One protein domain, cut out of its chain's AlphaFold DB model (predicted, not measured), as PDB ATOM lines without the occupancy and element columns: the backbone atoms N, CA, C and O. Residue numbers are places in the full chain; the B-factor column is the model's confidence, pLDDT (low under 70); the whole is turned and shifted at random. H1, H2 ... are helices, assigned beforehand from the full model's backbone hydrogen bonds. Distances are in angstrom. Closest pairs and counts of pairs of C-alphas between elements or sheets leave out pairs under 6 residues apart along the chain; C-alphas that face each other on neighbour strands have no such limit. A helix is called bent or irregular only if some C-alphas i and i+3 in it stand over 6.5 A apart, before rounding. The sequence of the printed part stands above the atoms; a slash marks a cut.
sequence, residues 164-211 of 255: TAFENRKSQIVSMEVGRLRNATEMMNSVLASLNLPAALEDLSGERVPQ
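What this domain is: This is residues 164 to 211 of the 255 residues of the protein "BRO1 domain-containing protein" of Biomphalaria glabrata (UniProt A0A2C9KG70). One long, nearly straight helix, H1, sticks out as a shaft from a small hooked head at its far end, where the one-turn helix H2 and a last stretch, residues 203 to 211, fold back in a loop toward H2. H1 runs along the longest axis and makes most of the length. The printed part has 48 residues with two named helices, H1 and then H2 along the chain, and no named strand; its class is all helix. The whole is extended, with a radius of gyration of the C-alphas of 18.7 A, and its C-alphas span 61 by 16 by 10 A, a rod.

How they stand to each other: H1, residues 164 to 194, is the longest helix, with 31 residues, and it is not bent. Residues 164 to 188 and residues 190 to 196, of which 190 to 194 belong to H1, stand free: no C-alpha 8 or more residues away along the chain comes within 10 A of them. H2, residues 199 to 202, follows after a tight link of 4 residues. H1 and H2 are apart, with no C-alpha of the one within 8 A of the other. In H1 every O i to N i+4 pair is within hydrogen-bond range; H2 is too short for such a pair, and its 1 pair of O i and N i+3 is within range.

Where its parts are: H1 measures 44.5 A from C-alpha 164 at (5.218, -8.600, 15.373) to C-alpha 194 at (17.108, -22.366, 55.996). H2 ends with C-alpha 202 at (31.243, -17.366, 59.986).

The domain as a whole: The two C-alphas farthest apart are those of Thr 164 and Ser 205, 60.6 A; those of Thr 164 and Gln 211, the first and last printed, are 50.0 A apart. The printed part has no cut. The mean pLDDT of the printed part is 91.0, and residues 204 and 206 are under 70.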
ATOM      1  N   THR A 164       6.028  -8.590  14.147       97.38
ATOM      2  CA  THR A 164       5.218  -8.600  15.373       97.38
ATOM      3  C   THR A 164       5.304  -9.954  16.080       97.38
ATOM      4  O   THR A 164       5.520 -10.021  17.293       97.38
ATOM      5  N   ALA A 165       5.203 -11.053  15.329       97.62
ATOM      6  CA  ALA A 165       5.370 -12.402  15.868       97.62
ATOM      7  C   ALA A 165       6.776 -12.620  16.451       97.62
ATOM      8  O   ALA A 165       6.916 -13.200  17.532       97.62
ATOM      9  N   PHE A 166       7.811 -12.122  15.770       98.06
ATOM     10  CA  PHE A 166       9.190 -12.164  16.250       98.06
ATOM     11  C   PHE A 166       9.361 -11.400  17.569       98.06
ATOM     12  O   PHE A 166       9.902 -11.958  18.522       98.06
ATOM     13  N   GLU A 167       8.867 -10.163  17.656       98.00
ATOM     14  CA  GLU A 167       8.959  -9.341  18.870       98.00
ATOM     15  C   GLU A 167       8.241  -9.993  20.057       98.00
ATOM     16  O   GLU A 167       8.807 -10.085  21.153       98.00
ATOM     17  N   ASN A 168       7.053 -10.558  19.827       97.62
ATOM     18  CA  ASN A 168       6.325 -11.317  20.843       97.62
ATOM     19  C   ASN A 168       7.130 -12.527  21.329       97.62
ATOM     20  O   ASN A 168       7.253 -12.756  22.534       97.62
ATOM     21  N   ARG A 169       7.729 -13.288  20.405       97.69
ATOM     22  CA  ARG A 169       8.530 -14.462  20.762       97.69
ATOM     23  C   ARG A 169       9.807 -14.078  21.504       97.69
ATOM     24  O   ARG A 169      10.148 -14.734  22.487       97.69
ATOM     25  N   LYS A 170      10.482 -13.008  21.079       98.12
ATOM     26  CA  LYS A 170      11.659 -12.451  21.758       98.12
ATOM     27  C   LYS A 170      11.310 -12.059  23.193       98.12
ATOM     28  O   LYS A 170      11.979 -12.504  24.121       98.12
ATOM     29  N   SER A 171      10.239 -11.286  23.375       98.06
ATOM     30  CA  SER A 171       9.769 -10.853  24.694       98.06
ATOM     31  C   SER A 171       9.415 -12.038  25.595       98.06
ATOM     32  O   SER A 171       9.817 -12.077  26.761       98.06
ATOM     33  N   GLN A 172       8.739 -13.051  25.044       97.94
ATOM     34  CA  GLN A 172       8.399 -14.273  25.768       97.94
ATOM     35  C   GLN A 172       9.648 -15.020  26.249       97.94
ATOM     36  O   GLN A 172       9.717 -15.394  27.417       97.94
ATOM     37  N   ILE A 173      10.638 -15.223  25.370       98.19
ATOM     38  CA  ILE A 173      11.885 -15.919  25.718       98.19
ATOM     39  C   ILE A 173      12.633 -15.144  26.803       98.19
ATOM     40  O   ILE A 173      12.995 -15.724  27.822       98.19
ATOM     41  N   VAL A 174      12.811 -13.832  26.626       98.38
ATOM     42  CA  VAL A 174      13.510 -12.990  27.606       98.38
ATOM     43  C   VAL A 174      12.801 -13.025  28.960       98.38
ATOM     44  O   VAL A 174      13.445 -13.249  29.980       98.38
ATOM     45  N   SER A 175      11.477 -12.865  28.981       97.69
ATOM     46  CA  SER A 175      10.699 -12.870  30.225       97.69
ATOM     47  C   SER A 175      10.763 -14.221  30.936       97.69
ATOM     48  O   SER A 175      10.906 -14.268  32.157       97.69
ATOM     49  N   MET A 176      10.701 -15.320  30.181       97.81
ATOM     50  CA  MET A 176      10.817 -16.675  30.718       97.81
ATOM     51  C   MET A 176      12.200 -16.918  31.331       97.81
ATOM     52  O   MET A 176      12.293 -17.429  32.446       97.81
ATOM     53  N   GLU A 177      13.269 -16.519  30.642       97.50
ATOM     54  CA  GLU A 177      14.639 -16.683  31.134       97.50
ATOM     55  C   GLU A 177      14.923 -15.817  32.365       97.50
ATOM     56  O   GLU A 177      15.470 -16.305  33.355       97.50
ATOM     57  N   VAL A 178      14.472 -14.558  32.362       97.88
ATOM     58  CA  VAL A 178      14.563 -13.671  33.535       97.88
ATOM     59  C   VAL A 178      13.775 -14.245  34.714       97.88
ATOM     60  O   VAL A 178      14.280 -14.257  35.836       97.88
ATOM     61  N   GLY A 179      12.564 -14.758  34.477       97.50
ATOM     62  CA  GLY A 179      11.754 -15.414  35.505       97.50
ATOM     63  C   GLY A 179      12.437 -16.654  36.080       97.50
ATOM     64  O   GLY A 179      12.502 -16.815  37.297       97.50
ATOM     65  N   ARG A 180      13.032 -17.492  35.224       97.69
ATOM     66  CA  ARG A 180      13.790 -18.677  35.644       97.69
ATOM     67  C   ARG A 180      14.981 -18.309  36.532       97.69
ATOM     68  O   ARG A 180      15.169 -18.939  37.569       97.69
ATOM     69  N   LEU A 181      15.749 -17.284  36.154       97.50
ATOM     70  CA  LEU A 181      16.886 -16.801  36.947       97.50
ATOM     71  C   LEU A 181      16.448 -16.234  38.300       97.50
ATOM     72  O   LEU A 181      17.081 -16.533  39.314       97.50
ATOM     73  N   ARG A 182      15.355 -15.461  38.338       97.38
ATOM     74  CA  ARG A 182      14.784 -14.943  39.592       97.38
ATOM     75  C   ARG A 182      14.355 -16.075  40.516       97.38
ATOM     76  O   ARG A 182      14.836 -16.128  41.641       97.38
ATOM     77  N   ASN A 183      13.574 -17.030  40.013       97.00
ATOM     78  CA  ASN A 183      13.103 -18.171  40.802       97.00
ATOM     79  C   ASN A 183      14.262 -19.025  41.336       97.00
ATOM     80  O   ASN A 183      14.247 -19.434  42.492       97.00
ATOM     81  N   ALA A 184      15.284 -19.285  40.512       97.00
ATOM     82  CA  ALA A 184      16.466 -20.029  40.942       97.00
ATOM     83  C   ALA A 184      17.251 -19.273  42.027       97.00
ATOM     84  O   ALA A 184      17.689 -19.878  43.003       97.00
ATOM     85  N   THR A 185      17.381 -17.951  41.886       96.44
ATOM     86  CA  THR A 185      18.052 -17.095  42.874       96.44
ATOM     87  C   THR A 185      17.271 -17.042  44.187       96.44
ATOM     88  O   THR A 185      17.859 -17.178  45.256       96.44
ATOM     89  N   GLU A 186      15.946 -16.897  44.129       96.44
ATOM     90  CA  GLU A 186      15.069 -16.911  45.306       96.44
ATOM     91  C   GLU A 186      15.107 -18.263  46.022       96.44
ATOM     92  O   GLU A 186      15.273 -18.305  47.241       96.44
ATOM     93  N   MET A 187      15.035 -19.367  45.274       96.19
ATOM     94  CA  MET A 187      15.150 -20.716  45.826       96.19
ATOM     95  C   MET A 187      16.513 -20.932  46.486       96.19
ATOM     96  O   MET A 187      16.572 -21.405  47.618       96.19
ATOM     97  N   MET A 188      17.602 -20.544  45.817       95.44
ATOM     98  CA  MET A 188      18.951 -20.615  46.380       95.44
ATOM     99  C   MET A 188      19.046 -19.805  47.678       95.44
ATOM    100  O   MET A 188      19.500 -20.331  48.690       95.44
ATOM    101  N   ASN A 189      18.566 -18.559  47.680       93.69
ATOM    102  CA  ASN A 189      18.571 -17.704  48.866       93.69
ATOM    103  C   ASN A 189      17.733 -18.296  50.009       93.69
ATOM    104  O   ASN A 189      18.149 -18.229  51.163       93.69
ATOM    105  N   SER A 190      16.582 -18.899  49.700       95.00
ATOM    106  CA  SER A 190      15.718 -19.561  50.682       95.00
ATOM    107  C   SER A 190      16.381 -20.795  51.298       95.00
ATOM    108  O   SER A 190      16.350 -20.954  52.517       95.00
ATOM    109  N   VAL A 191      17.031 -21.633  50.483       95.00
ATOM    110  CA  VAL A 191      17.776 -22.811  50.959       95.00
ATOM    111  C   VAL A 191      18.989 -22.396  51.792       95.00
ATOM    112  O   VAL A 191      19.230 -22.966  52.851       95.00
ATOM    113  N   LEU A 192      19.742 -21.380  51.366       92.62
ATOM    114  CA  LEU A 192      20.867 -20.868  52.155       92.62
ATOM    115  C   LEU A 192      20.388 -20.319  53.502       92.62
ATOM    116  O   LEU A 192      20.975 -20.645  54.530       92.62
ATOM    117  N   ALA A 193      19.284 -19.567  53.520       91.38
ATOM    118  CA  ALA A 193      18.700 -19.059  54.757       91.38
ATOM    119  C   ALA A 193      18.222 -20.184  55.692       91.38
ATOM    120  O   ALA A 193      18.469 -20.108  56.894       91.38
ATOM    121  N   SER A 194      17.585 -21.241  55.170       94.00
ATOM    122  CA  SER A 194      17.108 -22.366  55.996       94.00
ATOM    123  C   SER A 194      18.243 -23.205  56.587       94.00
ATOM    124  O   SER A 194      18.087 -23.771  57.666       94.00
ATOM    125  N   LEU A 195      19.398 -23.237  55.919       92.38
ATOM    126  CA  LEU A 195      20.631 -23.848  56.417       92.38
ATOM    127  C   LEU A 195      21.474 -22.888  57.275       92.38
ATOM    128  O   LEU A 195      22.571 -23.252  57.693       92.38
ATOM    129  N   ASN A 196      20.982 -21.669  57.528       87.50
ATOM    130  CA  ASN A 196      21.703 -20.587  58.199       87.50
ATOM    131  C   ASN A 196      23.061 -20.261  57.543       87.50
ATOM    132  O   ASN A 196      24.002 -19.848  58.208       87.50
ATOM    133  N   LEU A 197      23.198 -20.452  56.231       86.88
ATOM    134  CA  LEU A 197      24.419 -20.172  55.479       86.88
ATOM    135  C   LEU A 197      24.377 -18.769  54.848       86.88
ATOM    136  O   LEU A 197      23.328 -18.340  54.359       86.88
ATOM    137  N   PRO A 198      25.514 -18.049  54.804       86.69
ATOM    138  CA  PRO A 198      26.848 -18.446  55.281       86.69
ATOM    139  C   PRO A 198      27.100 -18.185  56.782       86.69
ATOM    140  O   PRO A 198      28.159 -18.550  57.286       86.69
ATOM    141  N   ALA A 199      26.135 -17.615  57.512       84.81
ATOM    142  CA  ALA A 199      26.280 -17.220  58.918       84.81
ATOM    143  C   ALA A 199      26.783 -18.347  59.845       84.81
ATOM    144  O   ALA A 199      27.641 -18.108  60.688       84.81
ATOM    145  N   ALA A 200      26.325 -19.583  59.642       82.75
ATOM    146  CA  ALA A 200      26.726 -20.761  60.408       82.75
ATOM    147  C   ALA A 200      28.206 -21.147  60.232       82.75
ATOM    148  O   ALA A 200      28.748 -21.846  61.081       82.75
ATOM    149  N   LEU A 201      28.857 -20.725  59.140       82.25
ATOM    150  CA  LEU A 201      30.294 -20.937  58.919       82.25
ATOM    151  C   LEU A 201      31.142 -19.781  59.462       82.25
ATOM    152  O   LEU A 201      32.313 -19.973  59.778       82.25
ATOM    153  N   GLU A 202      30.566 -18.585  59.535       82.81
ATOM    154  CA  GLU A 202      31.243 -17.366  59.986       82.81
ATOM    155  C   GLU A 202      31.205 -17.210  61.514       82.81
ATOM    156  O   GLU A 202      32.113 -16.614  62.096       82.81
ATOM    157  N   ASP A 203      30.183 -17.762  62.172       77.88
ATOM    158  CA  ASP A 203      30.005 -17.685  63.622       77.88
ATOM    159  C   ASP A 203      30.790 -18.776  64.373       77.88
ATOM    160  O   ASP A 203      30.242 -19.759  64.870       77.88
ATOM    161  N   LEU A 204      32.114 -18.615  64.433       68.31
ATOM    162  CA  LEU A 204      33.012 -19.558  65.115       68.31
ATOM    163  C   LEU A 204      32.996 -19.426  66.651       68.31
ATOM    164  O   LEU A 204      33.464 -20.337  67.334       68.31
ATOM    165  N   SER A 205      32.519 -18.299  67.200       70.88
ATOM    166  CA  SER A 205      32.634 -17.976  68.634       70.88
ATOM    167  C   SER A 205      31.324 -17.590  69.333       70.88
ATOM    168  O   SER A 205      31.337 -17.467  70.554       70.88
ATOM    169  N   GLY A 206      30.210 -17.383  68.619       69.12
ATOM    170  CA  GLY A 206      28.881 -17.096  69.188       69.12
ATOM    171  C   GLY A 206      28.713 -15.714  69.836       69.12
ATOM    172  O   GLY A 206      27.636 -15.388  70.329       69.12
ATOM    173  N   GLU A 207      29.769 -14.895  69.866       70.50
ATOM    174  CA  GLU A 207      29.796 -13.595  70.556       70.50
ATOM    175  C   GLU A 207      29.621 -12.389  69.616       70.50
ATOM    176  O   GLU A 207      29.431 -11.266  70.087       70.50
ATOM    177  N   ARG A 208      29.712 -12.573  68.291       77.06
ATOM    178  CA  ARG A 208      29.683 -11.475  67.307       77.06
ATOM    179  C   ARG A 208      28.676 -11.747  66.197       77.06
ATOM    180  O   ARG A 208      28.473 -12.883  65.798       77.06
ATOM    181  N   VAL A 209      28.075 -10.680  65.670       82.31
ATOM    182  CA  VAL A 209      27.195 -10.777  64.496       82.31
ATOM    183  C   VAL A 209      28.028 -11.223  63.283       82.31
ATOM    184  O   VAL A 209      29.062 -10.597  63.026       82.31
ATOM    185  N   PRO A 210      27.597 -12.252  62.529       85.06
ATOM    186  CA  PRO A 210      28.299 -12.724  61.338       85.06
ATOM    187  C   PRO A 210      28.522 -11.623  60.296       85.06
ATOM    188  O   PRO A 210      27.663 -10.760  60.080       85.06
ATOM    189  N   GLN A 211      29.667 -11.678  59.616       84.56
ATOM    190  CA  GLN A 211      30.107 -10.650  58.671       84.56
ATOM    191  C   GLN A 211      29.121 -10.475  57.502       84.56
ATOM    192  O   GLN A 211      28.756  -9.351  57.159       84.56
TER     193      GLN A 211